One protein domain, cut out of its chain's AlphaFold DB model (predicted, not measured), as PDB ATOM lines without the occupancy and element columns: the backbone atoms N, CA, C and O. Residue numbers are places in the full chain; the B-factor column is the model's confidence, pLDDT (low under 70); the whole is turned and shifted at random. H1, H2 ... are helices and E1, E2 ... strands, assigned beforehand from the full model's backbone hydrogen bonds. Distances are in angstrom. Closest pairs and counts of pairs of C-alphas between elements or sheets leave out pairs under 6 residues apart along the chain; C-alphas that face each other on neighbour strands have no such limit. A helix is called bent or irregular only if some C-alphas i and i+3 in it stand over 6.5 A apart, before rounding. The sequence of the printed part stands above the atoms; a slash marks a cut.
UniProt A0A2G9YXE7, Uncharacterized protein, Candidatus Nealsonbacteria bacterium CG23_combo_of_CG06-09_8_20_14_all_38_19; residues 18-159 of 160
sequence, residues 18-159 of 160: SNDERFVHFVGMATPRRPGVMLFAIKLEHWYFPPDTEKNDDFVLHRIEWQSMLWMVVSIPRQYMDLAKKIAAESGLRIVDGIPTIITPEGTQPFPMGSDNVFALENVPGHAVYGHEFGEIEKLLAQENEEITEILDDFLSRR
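What this domain is: This is residues 18 to 159 of the 160 residues of an uncharacterized protein of Candidatus Nealsonbacteria bacterium CG23_combo_of_CG06-09_8_20_14_all_38_19 (UniProt A0A2G9YXE7). A strongly twisted five-stranded sheet has H1 and H2 over one face and the other face bare, and the long helix H3 packs on H1, off the sheet. A small hairpin, E5 and E6, lies away from the sheet at one end. The printed part has 142 residues with three named helices and seven named strands, in the order E1 H1 E2 E3 H2 E4 E5 E6 E7 H3, of mixed class. The large sheet is mixed, with order E2, E3, E1, E7, E4. The whole is compact, with a radius of gyration of the C-alphas of 15.4 A and spans of 51 by 40 by 25 A.

How they stand to each other: E1, residues 23 to 31, is an inner strand, antiparallel to E3, residues 69 to 77, with N 26 and O 74 at 2.8 A. H1, residues 37 to 48, is on the sheet at a height of 9.3 A, over E3 and E1. E2, residues 60 to 66, is an edge strand and forms a hairpin with E3, with N 62 and O 73 at 2.9 A. H2, residues 78 to 90, is on the same face as H1 at a height of 8.1 A; these helices on one face make two layers. H2 is irregular, C-alphas 79 and 82 being 7.6 A apart. Residues 40 to 44 of H1 touch H2, the closest C-alphas being those of Phe 40 and Ala 88, 5.8 A, at a steep tilt of 56 degrees. E4, residues 93 to 97, is the other edge strand. E1, H1, E2 and E3, H2, E4 are split strand-helix-strand units, with other strands between their two strands, each with a right-handed crossover. E5, residues 101 to 104, and E6, residues 107 to 110, form an antiparallel hairpin, with N 102 and O 109 at 2.9 A. E7, residues 118 to 123, is parallel to E1, with N 119 and O 25 at 2.8 A, and antiparallel to E4, with N 94 and O 122 at 2.7 A. H3, residues 134 to 157, is not on the sheet; its residues 144 to 155 touch H1 at a shallow tilt of 21 degrees, the same way, the closest C-alphas being those of Leu 39 and Ile 148, 6.3 A. Every O i to N i+4 pair is within hydrogen-bond range in H1 and H3, and 7 of 9 in H2.

Where its parts are: E1 begins at C-alpha 23 (179.968, 339.242, 159.159) and is 24.2 A long; E3 is 26.3 A. H1 is 16.4 A, H2 19.4 A. H3 is 34.9 A and ends at C-alpha 157 (207.746, 345.085, 146.595).

The domain as a whole: The farthest C-alphas, those of Glu 106 and Arg 158, are 51.4 A apart. The printed part has no cut. The link from H1 to E2 is long, with 11 residues. Residues 130 to 135, of which 134 and 135 belong to H3, stand free. The mean pLDDT of the printed part is 94.6, and no printed residue is under 70.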
ATOM      1  N   SER A  18     178.175 343.835 165.767       93.38
ATOM      2  CA  SER A  18     178.286 342.423 166.165       93.38
ATOM      3  C   SER A  18     177.068 341.585 165.791       93.38
ATOM      4  O   SER A  18     177.174 340.374 165.619       93.38
ATOM      5  N   ASN A  19     175.895 342.208 165.678       94.50
ATOM      6  CA  ASN A  19     174.660 341.537 165.282       94.50
ATOM      7  C   ASN A  19     174.452 341.499 163.757       94.50
ATOM      8  O   ASN A  19     173.437 340.980 163.299       94.50
ATOM      9  N   ASP A  20     175.386 342.018 162.956       95.56
ATOM     10  CA  ASP A  20     175.300 341.942 161.500       95.56
ATOM     11  C   ASP A  20     175.635 340.526 161.008       95.56
ATOM     12  O   ASP A  20     176.791 340.108 160.969       95.56
ATOM     13  N   GLU A  21     174.614 339.770 160.603       95.81
ATOM     14  CA  GLU A  21     174.761 338.369 160.189       95.81
ATOM     15  C   GLU A  21     175.644 338.165 158.951       95.81
ATOM     16  O   GLU A  21     176.114 337.043 158.712       95.81
ATOM     17  N   ARG A  22     175.903 339.231 158.181       97.06
ATOM     18  CA  ARG A  22     176.798 339.196 157.017       97.06
ATOM     19  C   ARG A  22     178.243 338.945 157.426       97.06
ATOM     20  O   ARG A  22     178.992 338.362 156.642       97.06
ATOM     21  N   PHE A  23     178.614 339.339 158.642       98.00
ATOM     22  CA  PHE A  23     179.968 339.242 159.159       98.00
ATOM     23  C   PHE A  23     180.101 338.155 160.224       98.00
ATOM     24  O   PHE A  23     179.140 337.713 160.857       98.00
ATOM     25  N   VAL A  24     181.339 337.707 160.390       98.12
ATOM     26  CA  VAL A  24     181.814 336.968 161.559       98.12
ATOM     27  C   VAL A  24     182.972 337.752 162.155       98.12
ATOM     28  O   VAL A  24     183.764 338.338 161.414       98.12
ATOM     29  N   HIS A  25     183.051 337.784 163.480       98.06
ATOM     30  CA  HIS A  25     183.980 338.633 164.218       98.06
ATOM     31  C   HIS A  25     184.914 337.772 165.061       98.06
ATOM     32  O   HIS A  25     184.462 336.924 165.825       98.06
ATOM     33  N   PHE A  26     186.215 338.012 164.948       98.31
ATOM     34  CA  PHE A  26     187.250 337.291 165.676       98.31
ATOM     35  C   PHE A  26     187.939 338.235 166.645       98.31
ATOM     36  O   PHE A  26     188.575 339.205 166.231       98.31
ATOM     37  N   VAL A  27     187.807 337.947 167.935       97.81
ATOM     38  CA  VAL A  27     188.324 338.783 169.016       97.81
ATOM     39  C   VAL A  27     189.588 338.155 169.578       97.81
ATOM     40  O   VAL A  27     189.555 337.040 170.093       97.81
ATOM     41  N   GLY A  28     190.703 338.876 169.519       97.12
ATOM     42  CA  GLY A  28     191.974 338.436 170.086       97.12
ATOM     43  C   GLY A  28     192.662 339.547 170.867       97.12
ATOM     44  O   GLY A  28     192.588 340.721 170.509       97.12
ATOM     45  N   MET A  29     193.342 339.187 171.951       96.19
ATOM     46  CA  MET A  29     194.065 340.161 172.767       96.19
ATOM     47  C   MET A  29     195.399 340.530 172.108       96.19
ATOM     48  O   MET A  29     196.248 339.670 171.883       96.19
ATOM     49  N   ALA A  30     195.586 341.816 171.821       94.31
ATOM     50  CA  ALA A  30     196.790 342.364 171.202       94.31
ATOM     51  C   ALA A  30     197.791 342.914 172.229       94.31
ATOM     52  O   ALA A  30     198.996 342.829 172.000       94.31
ATOM     53  N   THR A  31     197.312 343.434 173.367       93.44
ATOM     54  CA  THR A  31     198.162 343.886 174.480       93.44
ATOM     55  C   THR A  31     197.583 343.415 175.818       93.44
ATOM     56  O   THR A  31     196.471 343.833 176.148       93.44
ATOM     57  N   PRO A  32     198.323 342.613 176.613       91.31
ATOM     58  CA  PRO A  32     199.655 342.066 176.321       91.31
ATOM     59  C   PRO A  32     199.655 341.162 175.078       91.31
ATOM     60  O   PRO A  32     198.647 340.520 174.781       91.31
ATOM     61  N   ARG A  33     200.776 341.138 174.339       91.25
ATOM     62  CA  ARG A  33     200.863 340.408 173.064       91.25
ATOM     63  C   ARG A  33     200.604 338.919 173.276       91.25
ATOM     64  O   ARG A  33     201.315 338.261 174.033       91.25
ATOM     65  N   ARG A  34     199.601 338.395 172.572       93.81
ATOM     66  CA  ARG A  34     199.372 336.958 172.410       93.81
ATOM     67  C   ARG A  34     199.935 336.526 171.055       93.81
ATOM     68  O   ARG A  34     199.459 337.049 170.045       93.81
ATOM     69  N   PRO A  35     200.913 335.599 171.025       96.00
ATOM     70  CA  PRO A  35     201.418 335.057 169.769       96.00
ATOM     71  C   PRO A  35     200.276 334.537 168.891       96.00
ATOM     72  O   PRO A  35     199.316 333.955 169.402       96.00
ATOM     73  N   GLY A  36     200.370 334.772 167.593       97.62
ATOM     74  CA  GLY A  36     199.410 334.394 166.571       97.62
ATOM     75  C   GLY A  36     198.342 335.443 166.270       97.62
ATOM     76  O   GLY A  36     197.866 335.499 165.142       97.62
ATOM     77  N   VAL A  37     197.943 336.288 167.231       97.81
ATOM     78  CA  VAL A  37     196.764 337.166 167.058       97.81
ATOM     79  C   VAL A  37     196.994 338.234 165.988       97.81
ATOM     80  O   VAL A  37     196.123 338.468 165.152       97.81
ATOM     81  N   MET A  38     198.164 338.874 165.987       97.25
ATOM     82  CA  MET A  38     198.506 339.870 164.968       97.25
ATOM     83  C   MET A  38     198.786 339.210 163.620       97.25
ATOM     84  O   MET A  38     198.279 339.670 162.600       97.25
ATOM     85  N   LEU A  39     199.507 338.088 163.630       98.25
ATOM     86  CA  LEU A  39     199.789 337.308 162.428       98.25
ATOM     87  C   LEU A  39     198.510 336.861 161.715       98.25
ATOM     88  O   LEU A  39     198.413 336.984 160.500       98.25
ATOM     89  N   PHE A  40     197.508 336.407 162.469       98.62
ATOM     90  CA  PHE A  40     196.200 336.030 161.945       98.62
ATOM     91  C   PHE A  40     195.532 337.177 161.178       98.62
ATOM     92  O   PHE A  40     195.063 336.971 160.056       98.62
ATOM     93  N   ALA A  41     195.514 338.381 161.759       98.19
ATOM     94  CA  ALA A  41     194.929 339.560 161.125       98.19
ATOM     95  C   ALA A  41     195.684 339.935 159.839       98.19
ATOM     96  O   ALA A  41     195.062 340.085 158.790       98.19
ATOM     97  N   ILE A  42     197.019 339.993 159.908       98.12
ATOM     98  CA  ILE A  42     197.886 340.344 158.774       98.12
ATOM     99  C   ILE A  42     197.771 339.324 157.637       98.12
ATOM    100  O   ILE A  42     197.636 339.715 156.480       98.12
ATOM    101  N   LYS A  43     197.768 338.018 157.936       98.38
ATOM    102  CA  LYS A  43     197.584 336.965 156.926       98.38
ATOM    103  C   LYS A  43     196.225 337.067 156.243       98.38
ATOM    104  O   LYS A  43     196.148 336.930 155.025       98.38
ATOM    105  N   LEU A  44     195.149 337.303 156.998       98.06
ATOM    106  CA  LEU A  44     193.825 337.495 156.401       98.06
ATOM    107  C   LEU A  44     193.804 338.712 155.476       98.06
ATOM    108  O   LEU A  44     193.415 338.570 154.315       98.06
ATOM    109  N   GLU A  45     194.252 339.869 155.964       98.19
ATOM    110  CA  GLU A  45     194.293 341.113 155.197       98.19
ATOM    111  C   GLU A  45     195.145 340.946 153.934       98.19
ATOM    112  O   GLU A  45     194.634 340.979 152.822       98.19
ATOM    113  N   HIS A  46     196.433 340.647 154.068       97.44
ATOM    114  CA  HIS A  46     197.349 340.698 152.931       97.44
ATOM    115  C   HIS A  46     197.191 339.540 151.939       97.44
ATOM    116  O   HIS A  46     197.474 339.724 150.754       97.44
ATOM    117  N   TRP A  47     196.745 338.354 152.370       96.50
ATOM    118  CA  TRP A  47     196.614 337.211 151.457       96.50
ATOM    119  C   TRP A  47     195.219 337.081 150.846       96.50
ATOM    120  O   TRP A  47     195.091 336.555 149.739       96.50
ATOM    121  N   TYR A  48     194.169 337.536 151.539       97.00
ATOM    122  CA  TYR A  48     192.788 337.289 151.112       97.00
ATOM    123  C   TYR A  48     191.942 338.534 150.953       97.00
ATOM    124  O   TYR A  48     191.017 338.486 150.141       97.00
ATOM    125  N   PHE A  49     192.265 339.627 151.633       97.69
ATOM    126  CA  PHE A  49     191.586 340.912 151.498       97.69
ATOM    127  C   PHE A  49     192.608 342.015 151.191       97.69
ATOM    128  O   PHE A  49     192.734 342.948 151.983       97.69
ATOM    129  N   PRO A  50     193.401 341.893 150.102       95.75
ATOM    130  CA  PRO A  50     194.636 342.656 149.962       95.75
ATOM    131  C   PRO A  50     194.351 344.159 149.961       95.75
ATOM    132  O   PRO A  50     193.406 344.565 149.277       95.75
ATOM    133  N   PRO A  51     195.149 344.981 150.664       94.50
ATOM    134  CA  PRO A  51     194.932 346.423 150.699       94.50
ATOM    135  C   PRO A  51     194.862 347.038 149.296       94.50
ATOM    136  O   PRO A  51     195.485 346.539 148.356       94.50
ATOM    137  N   ASP A  52     194.109 348.132 149.168       93.38
ATOM    138  CA  ASP A  52     193.850 348.838 147.900       93.38
ATOM    139  C   ASP A  52     193.115 347.998 146.836       93.38
ATOM    140  O   ASP A  52     193.261 348.216 145.631       93.38
ATOM    141  N   THR A  53     192.297 347.039 147.271       95.44
ATOM    142  CA  THR A  53     191.373 346.294 146.405       95.44
ATOM    143  C   THR A  53     189.940 346.453 146.903       95.44
ATOM    144  O   THR A  53     189.730 346.592 148.102       95.44
ATOM    145  N   GLU A  54     188.944 346.338 146.014       96.62
ATOM    146  CA  GLU A  54     187.518 346.320 146.410       96.62
ATOM    147  C   GLU A  54     187.218 345.223 147.439       96.62
ATOM    148  O   GLU A  54     186.295 345.323 148.237       96.62
ATOM    149  N   LYS A  55     188.022 344.157 147.446       95.38
ATOM    150  CA  LYS A  55     187.872 343.079 148.413       95.38
ATOM    151  C   LYS A  55     188.283 343.508 149.823       95.38
ATOM    152  O   LYS A  55     187.741 342.972 150.778       95.38
ATOM    153  N   ASN A  56     189.216 344.445 149.985       97.25
ATOM    154  CA  ASN A  56     189.602 344.953 151.305       97.25
ATOM    155  C   ASN A  56     188.467 345.724 151.991       97.25
ATOM    156  O   ASN A  56     188.423 345.726 153.214       97.25
ATOM    157  N   ASP A  57     187.498 346.254 151.236       96.50
ATOM    158  CA  ASP A  57     186.304 346.901 151.801       96.50
ATOM    159  C   ASP A  57     185.454 345.933 152.651       96.50
ATOM    160  O   ASP A  57     184.710 346.359 153.537       96.50
ATOM    161  N   ASP A  58     185.589 344.622 152.419       96.94
ATOM    162  CA  ASP A  58     184.948 343.571 153.214       96.94
ATOM    163  C   ASP A  58     185.733 343.207 154.493       96.94
ATOM    164  O   ASP A  58     185.229 342.462 155.338       96.94
ATOM    165  N   PHE A  59     186.970 343.684 154.652       97.81
ATOM    166  CA  PHE A  59     187.816 343.415 155.812       97.81
ATOM    167  C   PHE A  59     187.782 344.591 156.784       97.81
ATOM    168  O   PHE A  59     188.186 345.704 156.465       97.81
ATOM    169  N   VAL A  60     187.338 344.333 158.013       96.88
ATOM    170  CA  VAL A  60     187.255 345.361 159.052       96.88
ATOM    171  C   VAL A  60     188.142 344.980 160.226       96.88
ATOM    172  O   VAL A  60     187.975 343.915 160.822       96.88
ATOM    173  N   LEU A  61     189.048 345.879 160.605       95.88
ATOM    174  CA  LEU A  61     189.898 345.737 161.783       95.88
ATOM    175  C   LEU A  61     189.593 346.849 162.791       95.88
ATOM    176  O   LEU A  61     189.882 348.020 162.552       95.88
ATOM    177  N   HIS A  62     189.054 346.473 163.950       93.50
ATOM    178  CA  HIS A  62     188.873 347.384 165.080       93.50
ATOM    179  C   HIS A  62     189.898 347.128 166.178       93.50
ATOM    180  O   HIS A  62     190.242 345.988 166.492       93.50
ATOM    181  N   ARG A  63     190.328 348.216 166.817       93.00
ATOM    182  CA  ARG A  63     191.131 348.204 168.038       93.00
ATOM    183  C   ARG A  63     190.261 348.689 169.185       93.00
ATOM    184  O   ARG A  63     189.776 349.814 169.149       93.00
ATOM    185  N   ILE A  64     190.058 347.832 170.177       92.25
ATOM    186  CA  ILE A  64     189.194 348.108 171.325       92.25
ATOM    187  C   ILE A  64     190.050 348.070 172.584       92.25
ATOM    188  O   ILE A  64     190.636 347.039 172.914       92.25
ATOM    189  N   GLU A  65     190.124 349.193 173.290       93.06
ATOM    190  CA  GLU A  65     190.668 349.225 174.644       93.06
ATOM    191  C   GLU A  65     189.570 348.818 175.626       93.06
ATOM    192  O   GLU A  65     188.510 349.436 175.691       93.06
ATOM    193  N   TRP A  66     189.802 347.745 176.377       92.56
ATOM    194  CA  TRP A  66     188.854 347.238 177.363       92.56
ATOM    195  C   TRP A  66     189.608 346.605 178.529       92.56
ATOM    196  O   TRP A  66     190.508 345.790 178.323       92.56
ATOM    197  N   GLN A  67     189.255 346.998 179.758       92.50
ATOM    198  CA  GLN A  67     189.945 346.575 180.987       92.50
ATOM    199  C   GLN A  67     191.460 346.839 180.947       92.50
ATOM    200  O   GLN A  67     192.260 345.997 181.352       92.50
ATOM    201  N   SER A  68     191.866 348.006 180.430       91.31
ATOM    202  CA  SER A  68     193.280 348.393 180.270       91.31
ATOM    203  C   SER A  68     194.108 347.446 179.380       91.31
ATOM    204  O   SER A  68     195.338 347.457 179.435       91.31
ATOM    205  N   MET A  69     193.446 346.623 178.565       94.56
ATOM    206  CA  MET A  69     194.050 345.748 177.565       94.56
ATOM    207  C   MET A  69     193.607 346.183 176.175       94.56
ATOM    208  O   MET A  69     192.492 346.671 175.988       94.56
ATOM    209  N   LEU A  70     194.482 345.983 175.193       95.06
ATOM    210  CA  LEU A  70     194.155 346.237 173.798       95.06
ATOM    211  C   LEU A  70     193.688 344.939 173.152       95.06
ATOM    212  O   LEU A  70     194.407 343.938 173.167       95.06
ATOM    213  N   TRP A  71     192.522 344.985 172.533       95.81
ATOM    214  CA  TRP A  71     191.925 343.889 171.790       95.81
ATOM    215  C   TRP A  71     191.830 344.259 170.316       95.81
ATOM    216  O   TRP A  71     191.585 345.414 169.968       95.81
ATOM    217  N   MET A  72     192.024 343.272 169.451       96.06
ATOM    218  CA  MET A  72     191.730 343.371 168.030       96.06
ATOM    219  C   MET A  72     190.460 342.598 167.727       96.06
ATOM    220  O   MET A  72     190.284 341.473 168.200       96.06
ATOM    221  N   VAL A  73     189.599 343.208 166.920       96.94
ATOM    222  CA  VAL A  73     188.442 342.550 166.327       96.94
ATOM    223  C   VAL A  73     188.620 342.563 164.821       96.94
ATOM    224  O   VAL A  73     188.561 343.622 164.201       96.94
ATOM    225  N   VAL A  74     188.836 341.383 164.251       98.19
ATOM    226  CA  VAL A  74     188.861 341.172 162.802       98.19
ATOM    227  C   VAL A  74     187.471 340.731 162.376       98.19
ATOM    228  O   VAL A  74     186.971 339.728 162.880       98.19
ATOM    229  N   SER A  75     186.844 341.455 161.456       98.38
ATOM    230  CA  SER A  75     185.534 341.100 160.908       98.38
ATOM    231  C   SER A  75     185.635 340.885 159.409       98.38
ATOM    232  O   SER A  75     186.213 341.709 158.704       98.38
ATOM    233  N   ILE A  76     185.075 339.776 158.937       98.56
ATOM    234  CA  ILE A  76     185.069 339.391 157.519       98.56
ATOM    235  C   ILE A  76     183.701 338.808 157.144       98.56
ATOM    236  O   ILE A  76     182.966 338.373 158.040       98.56
ATOM    237  N   PRO A  77     183.348 338.721 155.849       98.50
ATOM    238  CA  PRO A  77     182.101 338.100 155.437       98.50
ATOM    239  C   PRO A  77     182.033 336.639 155.888       98.50
ATOM    240  O   PRO A  77     183.004 335.887 155.760       98.50
ATOM    241  N   ARG A  78     180.861 336.206 156.359       98.12
ATOM    242  CA  ARG A  78     180.637 334.869 156.941       98.12
ATOM    243  C   ARG A  78     181.120 333.718 156.058       98.12
ATOM    244  O   ARG A  78     181.610 332.714 156.570       98.12
ATOM    245  N   GLN A  79     181.020 333.863 154.739       98.12
ATOM    246  CA  GLN A  79     181.480 332.866 153.766       98.12
ATOM    247  C   GLN A  79     182.986 332.548 153.848       98.12
ATOM    248  O   GLN A  79     183.416 331.520 153.334       98.12
ATOM    249  N   TYR A  80     183.783 333.387 154.520       98.38
ATOM    250  CA  TYR A  80     185.213 333.174 154.752       98.38
ATOM    251  C   TYR A  80     185.537 332.526 156.111       98.38
ATOM    252  O   TYR A  80     186.709 332.409 156.463       98.38
ATOM    253  N   MET A  81     184.540 332.055 156.870       97.81
ATOM    254  CA  MET A  81     184.748 331.408 158.175       97.81
ATOM    255  C   MET A  81     185.730 330.223 158.116       97.81
ATOM    256  O   MET A  81     186.648 330.136 158.930       97.81
ATOM    257  N   ASP A  82     185.584 329.311 157.152       98.31
ATOM    258  CA  ASP A  82     186.468 328.136 157.072       98.31
ATOM    259  C   ASP A  82     187.902 328.508 156.682       98.31
ATOM    260  O   ASP A  82     188.865 327.901 157.157       98.31
ATOM    261  N   LEU A  83     188.051 329.562 155.881       98.31
ATOM    262  CA  LEU A  83     189.350 330.153 155.605       98.31
ATOM    263  C   LEU A  83     189.966 330.738 156.885       98.31
ATOM    264  O   LEU A  83     191.126 330.457 157.180       98.31
ATOM    265  N   ALA A  84     189.203 331.505 157.667       98.50
ATOM    266  CA  ALA A  84     189.682 332.059 158.931       98.50
ATOM    267  C   ALA A  84     190.136 330.956 159.896       98.50
ATOM    268  O   ALA A  84     191.204 331.073 160.489       98.50
ATOM    269  N   LYS A  85     189.412 329.833 159.993       98.56
ATOM    270  CA  LYS A  85     189.849 328.670 160.792       98.56
ATOM    271  C   LYS A  85     191.208 328.131 160.354       98.56
ATOM    272  O   LYS A  85     192.035 327.815 161.208       98.56
ATOM    273  N   LYS A  86     191.455 328.049 159.044       98.44
ATOM    274  CA  LYS A  86     192.750 327.618 158.502       98.44
ATOM    275  C   LYS A  86     193.868 328.589 158.891       98.44
ATOM    276  O   LYS A  86     194.888 328.153 159.410       98.44
ATOM    277  N   ILE A  87     193.649 329.891 158.707       98.50
ATOM    278  CA  ILE A  87     194.643 330.927 159.033       98.50
ATOM    279  C   ILE A  87     194.898 331.011 160.540       98.50
ATOM    280  O   ILE A  87     196.040 331.186 160.962       98.50
ATOM    281  N   ALA A  88     193.865 330.822 161.364       98.50
ATOM    282  CA  ALA A  88     194.011 330.724 162.811       98.50
ATOM    283  C   ALA A  88     194.924 329.548 163.182       98.50
ATOM    284  O   ALA A  88     195.900 329.748 163.900       98.50
ATOM    285  N   ALA A  89     194.678 328.359 162.624       98.06
ATOM    286  CA  ALA A  89     195.509 327.181 162.874       98.06
ATOM    287  C   ALA A  89     196.971 327.383 162.438       98.06
ATOM    288  O   ALA A  89     197.886 327.064 163.196       98.06
ATOM    289  N   GLU A  90     197.200 327.967 161.258       97.31
ATOM    290  CA  GLU A  90     198.541 328.329 160.768       97.31
ATOM    291  C   GLU A  90     199.240 329.375 161.649       97.31
ATOM    292  O   GLU A  90     200.465 329.451 161.656       97.31
ATOM    293  N   SER A  91     198.473 330.166 162.401       97.38
ATOM    294  CA  SER A  91     198.982 331.171 163.340       97.38
ATOM    295  C   SER A  91     199.095 330.638 164.776       97.38
ATOM    296  O   SER A  91     199.277 331.414 165.707       97.38
ATOM    297  N   GLY A  92     198.948 329.325 164.997       96.88
ATOM    298  CA  GLY A  92     199.004 328.725 166.339       96.88
ATOM    299  C   GLY A  92     197.785 329.038 167.218       96.88
ATOM    300  O   GLY A  92     197.845 328.918 168.449       96.88
ATOM    301  N   LEU A  93     196.676 329.434 166.595       98.12
ATOM    302  CA  LEU A  93     195.416 329.773 167.241       98.12
ATOM    303  C   LEU A  93     194.326 328.740 166.940       98.12
ATOM    304  O   LEU A  93     194.383 327.959 165.991       98.12
ATOM    305  N   ARG A  94     193.270 328.796 167.742       97.88
ATOM    306  CA  ARG A  94     191.971 328.189 167.488       97.88
ATOM    307  C   ARG A  94     190.886 329.252 167.606       97.88
ATOM    308  O   ARG A  94     191.003 330.190 168.393       97.88
ATOM    309  N   ILE A  95     189.823 329.067 166.834       98.19
ATOM    310  CA  ILE A  95     188.591 329.845 166.945       98.19
ATOM    311  C   ILE A  95     187.670 329.078 167.890       98.19
ATOM    312  O   ILE A  95     187.421 327.891 167.664       98.19
ATOM    313  N   VAL A  96     187.207 329.733 168.950       96.88
ATOM    314  CA  VAL A  96     186.282 329.147 169.925       96.88
ATOM    315  C   VAL A  96     184.985 329.941 169.979       96.88
ATOM    316  O   VAL A  96     184.984 331.163 169.816       96.88
ATOM    317  N   ASP A  97     183.885 329.230 170.213       94.94
ATOM    318  CA  ASP A  97     182.579 329.847 170.406       94.94
ATOM    319  C   ASP A  97     182.569 330.660 171.705       94.94
ATOM    320  O   ASP A  97     183.026 330.196 172.755       94.94
ATOM    321  N   GLY A  98     182.009 331.863 171.629       89.00
ATOM    322  CA  GLY A  98     181.870 332.768 172.762       89.00
ATOM    323  C   GLY A  98     182.838 333.944 172.725       89.00
ATOM    324  O   GLY A  98     183.594 334.159 171.779       89.00
ATOM    325  N   ILE A  99     182.771 334.739 173.789       92.31
ATOM    326  CA  ILE A  99     183.489 336.005 173.902       92.31
ATOM    327  C   ILE A  99     184.463 335.980 175.076       92.31
ATOM    328  O   ILE A  99     184.177 335.344 176.099       92.31
ATOM    329  N   PRO A 100     185.593 336.702 174.979       93.44
ATOM    330  CA  PRO A 100     186.499 336.845 176.104       93.44
ATOM    331  C   PRO A 100     185.753 337.349 177.341       93.44
ATOM    332  O   PRO A 100     184.952 338.278 177.271       93.44
ATOM    333  N   THR A 101     186.012 336.726 178.484       93.88
ATOM    334  CA  THR A 101     185.434 337.125 179.768       93.88
ATOM    335  C   THR A 101     186.565 337.287 180.766       93.88
ATOM    336  O   THR A 101     187.381 336.382 180.938       93.88
ATOM    337  N   ILE A 102     186.627 338.446 181.415       92.38
ATOM    338  CA  ILE A 102     187.631 338.747 182.436       92.38
ATOM    339  C   ILE A 102     186.997 338.576 183.811       92.38
ATOM    340  O   ILE A 102     185.855 338.971 184.035       92.38
ATOM    341  N   ILE A 103     187.754 337.999 184.739       92.94
ATOM    342  CA  ILE A 103     187.391 337.935 186.154       92.94
ATOM    343  C   ILE A 103     188.059 339.122 186.853       92.94
ATOM    344  O   ILE A 103     189.287 339.215 186.880       92.94
ATOM    345  N   THR A 104     187.260 340.027 187.408       90.62
ATOM    346  CA  THR A 104     187.693 341.159 188.235       90.62
ATOM    347  C   THR A 104     187.240 340.946 189.689       90.62
ATOM    348  O   THR A 104     186.426 340.056 189.956       90.62
ATOM    349  N   PRO A 105     187.737 341.736 190.661       92.38
ATOM    350  CA  PRO A 105     187.233 341.685 192.037       92.38
ATOM    351  C   PRO A 105     185.717 341.921 192.155       92.38
ATOM    352  O   PRO A 105     185.085 341.418 193.080       92.38
ATOM    353  N   GLU A 106     185.127 342.665 191.216       92.00
ATOM    354  CA  GLU A 106     183.696 342.989 191.153       92.00
ATOM    355  C   GLU A 106     182.849 341.888 190.490       92.00
ATOM    356  O   GLU A 106     181.621 341.965 190.517       92.00
ATOM    357  N   GLY A 107     183.478 340.865 189.906       94.31
ATOM    358  CA  GLY A 107     182.807 339.746 189.249       94.31
ATOM    359  C   GLY A 107     183.351 339.463 187.851       94.31
ATOM    360  O   GLY A 107     184.485 339.786 187.517       94.31
ATOM    361  N   THR A 108     182.542 338.819 187.016       94.38
ATOM    362  CA  THR A 108     182.900 338.537 185.621       94.38
ATOM    363  C   THR A 108     182.418 339.653 184.709       94.38
ATOM    364  O   THR A 108     181.241 340.011 184.751       94.38
ATOM    365  N   GLN A 109     183.296 340.153 183.847       94.00
ATOM    366  CA  GLN A 109     182.966 341.159 182.844       94.00
ATOM    367  C   GLN A 109     183.173 340.558 181.448       94.00
ATOM    368  O   GLN A 109     184.304 340.185 181.122       94.00
ATOM    369  N   PRO A 110     182.112 340.406 180.635       94.06
ATOM    370  CA  PRO A 110     182.236 339.934 179.261       94.06
ATOM    371  C   PRO A 110     182.749 341.044 178.339       94.06
ATOM    372  O   PRO A 110     182.502 342.227 178.585       94.06
ATOM    373  N   PHE A 111     183.424 340.657 177.256       93.88
ATOM    374  CA  PHE A 111     183.838 341.577 176.200       93.88
ATOM    375  C   PHE A 111     182.619 342.360 175.669       93.88
ATOM    376  O   PHE A 111     181.558 341.763 175.476       93.88
ATOM    377  N   PRO A 112     182.732 343.678 175.405       91.06
ATOM    378  CA  PRO A 112     181.573 344.521 175.076       91.06
ATOM    379  C   PRO A 112     180.895 344.170 173.739       91.06
ATOM    380  O   PRO A 112     179.775 344.601 173.476       91.06
ATOM    381  N   MET A 113     181.544 343.366 172.895       90.25
ATOM    382  CA  MET A 113     181.016 342.920 171.608       90.25
ATOM    383  C   MET A 113     180.558 341.458 171.696       90.25
ATOM    384  O   MET A 113     181.360 340.550 171.504       90.25
ATOM    385  N   GLY A 114     179.278 341.228 172.006       88.69
ATOM    386  CA  GLY A 114     178.699 339.885 172.141       88.69
ATOM    387  C   GLY A 114     177.537 339.621 171.184       88.69
ATOM    388  O   GLY A 114     176.586 340.402 171.133       88.69
ATOM    389  N   SER A 115     177.617 338.518 170.439       94.06
ATOM    390  CA  SER A 115     176.539 337.918 169.637       94.06
ATOM    391  C   SER A 115     176.936 336.488 169.229       94.06
ATOM    392  O   SER A 115     178.081 336.086 169.441       94.06
ATOM    393  N   ASP A 116     176.034 335.757 168.571       95.19
ATOM    394  CA  ASP A 116     176.312 334.428 167.993       95.19
ATOM    395  C   ASP A 116     177.327 334.464 166.828       95.19
ATOM    396  O   ASP A 116     177.757 333.424 166.328       95.19
ATOM    397  N   ASN A 117     177.718 335.662 166.381       96.00
ATOM    398  CA  ASN A 117     178.654 335.876 165.275       96.00
ATOM    399  C   ASN A 117     180.052 336.269 165.758       96.00
ATOM    400  O   ASN A 117     180.930 336.526 164.931       96.00
ATOM    401  N   VAL A 118     180.253 336.356 167.074       97.00
ATOM    402  CA  VAL A 118     181.531 336.712 167.687       97.00
ATOM    403  C   VAL A 118     182.198 335.459 168.240       97.00
ATOM    404  O   VAL A 118     181.600 334.694 168.993       97.00
ATOM    405  N   PHE A 119     183.466 335.293 167.887       98.00
ATOM    406  CA  PHE A 119     184.303 334.175 168.288       98.00
ATOM    407  C   PHE A 119     185.588 334.697 168.920       98.00
ATOM    408  O   PHE A 119     186.137 335.717 168.492       98.00
ATOM    409  N   ALA A 120     186.109 333.976 169.906       97.75
ATOM    410  CA  ALA A 120     187.400 334.296 170.492       97.75
ATOM    411  C   ALA A 120     188.534 333.578 169.747       97.75
ATOM    412  O   ALA A 120     188.413 332.426 169.323       97.75
ATOM    413  N   LEU A 121     189.656 334.279 169.608       97.94
ATOM    414  CA  LEU A 121     190.932 333.731 169.179       97.94
ATOM    415  C   LEU A 121     191.727 333.338 170.418       97.94
ATOM    416  O   LEU A 121     192.128 334.186 171.217       97.94
ATOM    417  N   GLU A 122     191.984 332.045 170.555       96.00
ATOM    418  CA  GLU A 122     192.786 331.500 171.643       96.00
ATOM    419  C   GLU A 122     193.993 330.762 171.091       96.00
ATOM    420  O   GLU A 122     193.919 330.140 170.035       96.00
ATOM    421  N   ASN A 123     195.100 330.763 171.825       95.94
ATOM    422  CA  ASN A 123     196.199 329.864 171.507       95.94
ATOM    423  C   ASN A 123     195.749 328.402 171.666       95.94
ATOM    424  O   ASN A 123     194.895 328.074 172.494       95.94
ATOM    425  N   VAL A 124     196.310 327.502 170.860       95.38
ATOM    426  CA  VAL A 124     195.975 326.072 170.942       95.38
ATOM    427  C   VAL A 124     196.326 325.472 172.320       95.38
ATOM    428  O   VAL A 124     197.231 325.962 173.002       95.38
ATOM    429  N   PRO A 125     195.644 324.403 172.775       92.88
ATOM    430  CA  PRO A 125     195.993 323.737 174.029       92.88
ATOM    431  C   PRO A 125     197.462 323.294 174.065       92.88
ATOM    432  O   PRO A 125     197.992 322.802 173.072       92.88
ATOM    433  N   GLY A 126     198.117 323.460 175.218       88.88
ATOM    434  CA  GLY A 126     199.541 323.140 175.386       88.88
ATOM    435  C   GLY A 126     200.506 324.190 174.822       88.88
ATOM    436  O   GLY A 126     201.714 323.995 174.898       88.88
ATOM    437  N   HIS A 127     200.002 325.305 174.285       90.75
ATOM    438  CA  HIS A 127     200.837 326.406 173.809       90.75
ATOM    439  C   HIS A 127     201.659 327.043 174.943       90.75
ATOM    440  O   HIS A 127     201.165 327.202 176.063       90.75
ATOM    441  N   ALA A 128     202.885 327.488 174.633       87.50
ATOM    442  CA  ALA A 128     203.847 328.039 175.600       87.50
ATOM    443  C   ALA A 128     203.296 329.217 176.423       87.50
ATOM    444  O   ALA A 128     203.682 329.416 177.569       87.50
ATOM    445  N   VAL A 129     202.328 329.955 175.870       87.31
ATOM    446  CA  VAL A 129     201.646 331.074 176.547       87.31
ATOM    447  C   VAL A 129     200.845 330.660 177.792       87.31
ATOM    448  O   VAL A 129     200.503 331.512 178.613       87.31
ATOM    449  N   TYR A 130     200.483 329.380 177.896       86.62
ATOM    450  CA  TYR A 130     199.820 328.805 179.066       86.62
ATOM    451  C   TYR A 130     200.818 328.158 180.034       86.62
ATOM    452  O   TYR A 130     200.452 327.835 181.163       86.62
ATOM    453  N   GLY A 131     202.067 327.972 179.603       80.19
ATOM    454  CA  GLY A 131     203.175 327.585 180.462       80.19
ATOM    455  C   GLY A 131     203.796 328.795 181.163       80.19
ATOM    456  O   GLY A 131     203.546 329.947 180.819       80.19
ATOM    457  N   HIS A 132     204.656 328.536 182.147       71.69
ATOM    458  CA  HIS A 132     205.442 329.571 182.833       71.69
ATOM    459  C   HIS A 132     206.805 329.823 182.156       71.69
ATOM    460  O   HIS A 132     207.754 330.280 182.792       71.69
ATOM    461  N   GLU A 133     206.919 329.513 180.864       78.12
ATOM    462  CA  GLU A 133     208.167 329.565 180.098       78.12
ATOM    463  C   GLU A 133     208.288 330.888 179.330       78.12
ATOM    464  O   GLU A 133     208.150 330.950 178.110       78.12
ATOM    465  N   PHE A 134     208.546 331.979 180.056       77.25
ATOM    466  CA  PHE A 134     208.599 333.335 179.486       77.25
ATOM    467  C   PHE A 134     209.553 333.477 178.285       77.25
ATOM    468  O   PHE A 134     209.217 334.164 177.324       77.25
ATOM    469  N   GLY A 135     210.702 332.791 178.303       82.62
ATOM    470  CA  GLY A 135     211.675 332.847 177.207       82.62
ATOM    471  C   GLY A 135     211.172 332.246 175.888       82.62
ATOM    472  O   GLY A 135     211.622 332.657 174.823       82.62
ATOM    473  N   GLU A 136     210.221 331.311 175.930       86.75
ATOM    474  CA  GLU A 136     209.617 330.745 174.716       86.75
ATOM    475  C   GLU A 136     208.591 331.705 174.102       86.75
ATOM    476  O   GLU A 136     208.499 331.816 172.882       86.75
ATOM    477  N   ILE A 137     207.877 332.481 174.926       89.62
ATOM    478  CA  ILE A 137     206.931 333.498 174.439       89.62
ATOM    479  C   ILE A 137     207.669 334.588 173.652       89.62
ATOM    480  O   ILE A 137     207.214 334.979 172.579       89.62
ATOM    481  N   GLU A 138     208.817 335.058 174.146       90.69
ATOM    482  CA  GLU A 138     209.619 336.074 173.450       90.69
ATOM    483  C   GLU A 138     210.122 335.582 172.088       90.69
ATOM    484  O   GLU A 138     210.046 336.323 171.106       90.69
ATOM    485  N   LYS A 139     210.569 334.322 171.997       93.44
ATOM    486  CA  LYS A 139     210.984 333.711 170.723       93.44
ATOM    487  C   LYS A 139     209.832 333.623 169.728       93.44
ATOM    488  O   LYS A 139     210.014 333.988 168.571       93.44
ATOM    489  N   LEU A 140     208.653 333.187 170.178       93.94
ATOM    490  CA  LEU A 140     207.463 333.108 169.327       93.94
ATOM    491  C   LEU A 140     207.057 334.489 168.801       93.94
ATOM    492  O   LEU A 140     206.748 334.632 167.623       93.94
ATOM    493  N   LEU A 141     207.103 335.522 169.648       94.75
ATOM    494  CA  LEU A 141     206.811 336.895 169.227       94.75
ATOM    495  C   LEU A 141     207.865 337.450 168.261       94.75
ATOM    496  O   LEU A 141     207.519 338.244 167.388       94.75
ATOM    497  N   ALA A 142     209.136 337.069 168.409       95.50
ATOM    498  CA  ALA A 142     210.190 337.452 167.473       95.50
ATOM    499  C   ALA A 142     209.976 336.810 166.093       95.50
ATOM    500  O   ALA A 142     209.949 337.531 165.102       95.50
ATOM    501  N   GLN A 143     209.721 335.497 166.051       96.12
ATOM    502  CA  GLN A 143     209.396 334.763 164.820       96.12
ATOM    503  C   GLN A 143     208.151 335.330 164.130       96.12
ATOM    504  O   GLN A 143     208.149 335.548 162.924       96.12
ATOM    505  N   GLU A 144     207.107 335.639 164.905       96.56
ATOM    506  CA  GLU A 144     205.910 336.307 164.395       96.56
ATOM    507  C   GLU A 144     206.238 337.646 163.722       96.56
ATOM    508  O   GLU A 144     205.702 337.947 162.659       96.56
ATOM    509  N   ASN A 145     207.104 338.468 164.325       96.81
ATOM    510  CA  ASN A 145     207.466 339.761 163.741       96.81
ATOM    511  C   ASN A 145     208.273 339.602 162.448       96.81
ATOM    512  O   ASN A 145     208.092 340.409 161.537       96.81
ATOM    513  N   GLU A 146     209.152 338.601 162.369       98.00
ATOM    514  CA  GLU A 146     209.890 338.277 161.144       98.00
ATOM    515  C   GLU A 146     208.911 337.909 160.023       98.00
ATOM    516  O   GLU A 146     208.928 338.543 158.971       98.00
ATOM    517  N   GLU A 147     207.969 336.999 160.285       97.88
ATOM    518  CA  GLU A 147     206.968 336.584 159.296       97.88
ATOM    519  C   GLU A 147     206.048 337.741 158.868       97.88
ATOM    520  O   GLU A 147     205.771 337.916 157.682       97.88
ATOM    521  N   ILE A 148     205.601 338.581 159.809       97.44
ATOM    522  CA  ILE A 148     204.827 339.789 159.480       97.44
ATOM    523  C   ILE A 148     205.647 340.724 158.587       97.44
ATOM    524  O   ILE A 148     205.117 341.244 157.608       97.44
ATOM    525  N   THR A 149     206.927 340.934 158.903       97.62
ATOM    526  CA  THR A 149     207.806 341.802 158.108       97.62
ATOM    527  C   THR A 149     207.942 341.270 156.685       97.62
ATOM    528  O   THR A 149     207.766 342.033 155.741       97.62
ATOM    529  N   GLU A 150     208.143 339.962 156.513       97.50
ATOM    530  CA  GLU A 150     208.214 339.327 155.193       97.50
ATOM    531  C   GLU A 150     206.925 339.515 154.377       97.50
ATOM    532  O   GLU A 150     206.990 339.841 153.189       97.50
ATOM    533  N   ILE A 151     205.751 339.357 155.001       96.94
ATOM    534  CA  ILE A 151     204.453 339.570 154.336       96.94
ATOM    535  C   ILE A 151     204.310 341.025 153.868       96.94
ATOM    536  O   ILE A 151     203.859 341.281 152.747       96.94
ATOM    537  N   LEU A 152     204.680 341.981 154.721       95.25
ATOM    538  CA  LEU A 152     204.574 343.406 154.413       95.25
ATOM    539  C   LEU A 152     205.576 343.828 153.332       95.25
ATOM    540  O   LEU A 152     205.202 344.556 152.411       95.25
ATOM    541  N   ASP A 153     206.812 343.341 153.397       95.81
ATOM    542  CA  ASP A 153     207.853 343.636 152.411       95.81
ATOM    543  C   ASP A 153     207.509 343.058 151.031       95.81
ATOM    544  O   ASP A 153     207.626 343.765 150.026       95.81
ATOM    545  N   ASP A 154     207.018 341.813 150.956       94.50
ATOM    546  CA  ASP A 154     206.528 341.223 149.701       94.50
ATOM    547  C   ASP A 154     205.390 342.066 149.106       94.50
ATOM    548  O   ASP A 154     205.435 342.410 147.922       94.50
ATOM    549  N   PHE A 155     204.421 342.489 149.924       92.12
ATOM    550  CA  PHE A 155     203.340 343.366 149.473       92.12
ATOM    551  C   PHE A 155     203.861 344.701 148.921       92.12
ATOM    552  O   PHE A 155     203.461 345.113 147.830       92.12
ATOM    553  N   LEU A 156     204.778 345.364 149.632       91.38
ATOM    554  CA  LEU A 156     205.366 346.634 149.198       91.38
ATOM    555  C   LEU A 156     206.203 346.476 147.923       91.38
ATOM    556  O   LEU A 156     206.167 347.347 147.053       91.38
ATOM    557  N   SER A 157     206.919 345.360 147.774       93.69
ATOM    558  CA  SER A 157     207.746 345.085 146.595       93.69
ATOM    559  C   SER A 157     206.925 344.947 145.310       93.69
ATOM    560  O   SER A 157     207.373 345.381 144.256       93.69
ATOM    561  N   ARG A 158     205.699 344.412 145.395       88.75
ATOM    562  CA  ARG A 158     204.794 344.222 144.246       88.75
ATOM    563  C   ARG A 158     204.112 345.506 143.777       88.75
ATOM    564  O   ARG A 158     203.461 345.496 142.734       88.75
ATOM    565  N   ARG A 159     204.206 346.587 144.557       82.00
ATOM    566  CA  ARG A 159     203.595 347.890 144.248       82.00
ATOM    567  C   ARG A 159     204.529 348.855 143.519       82.00
ATOM    568  O   ARG A 159     204.033 349.852 142.997       82.00
TER     569      ARG A 159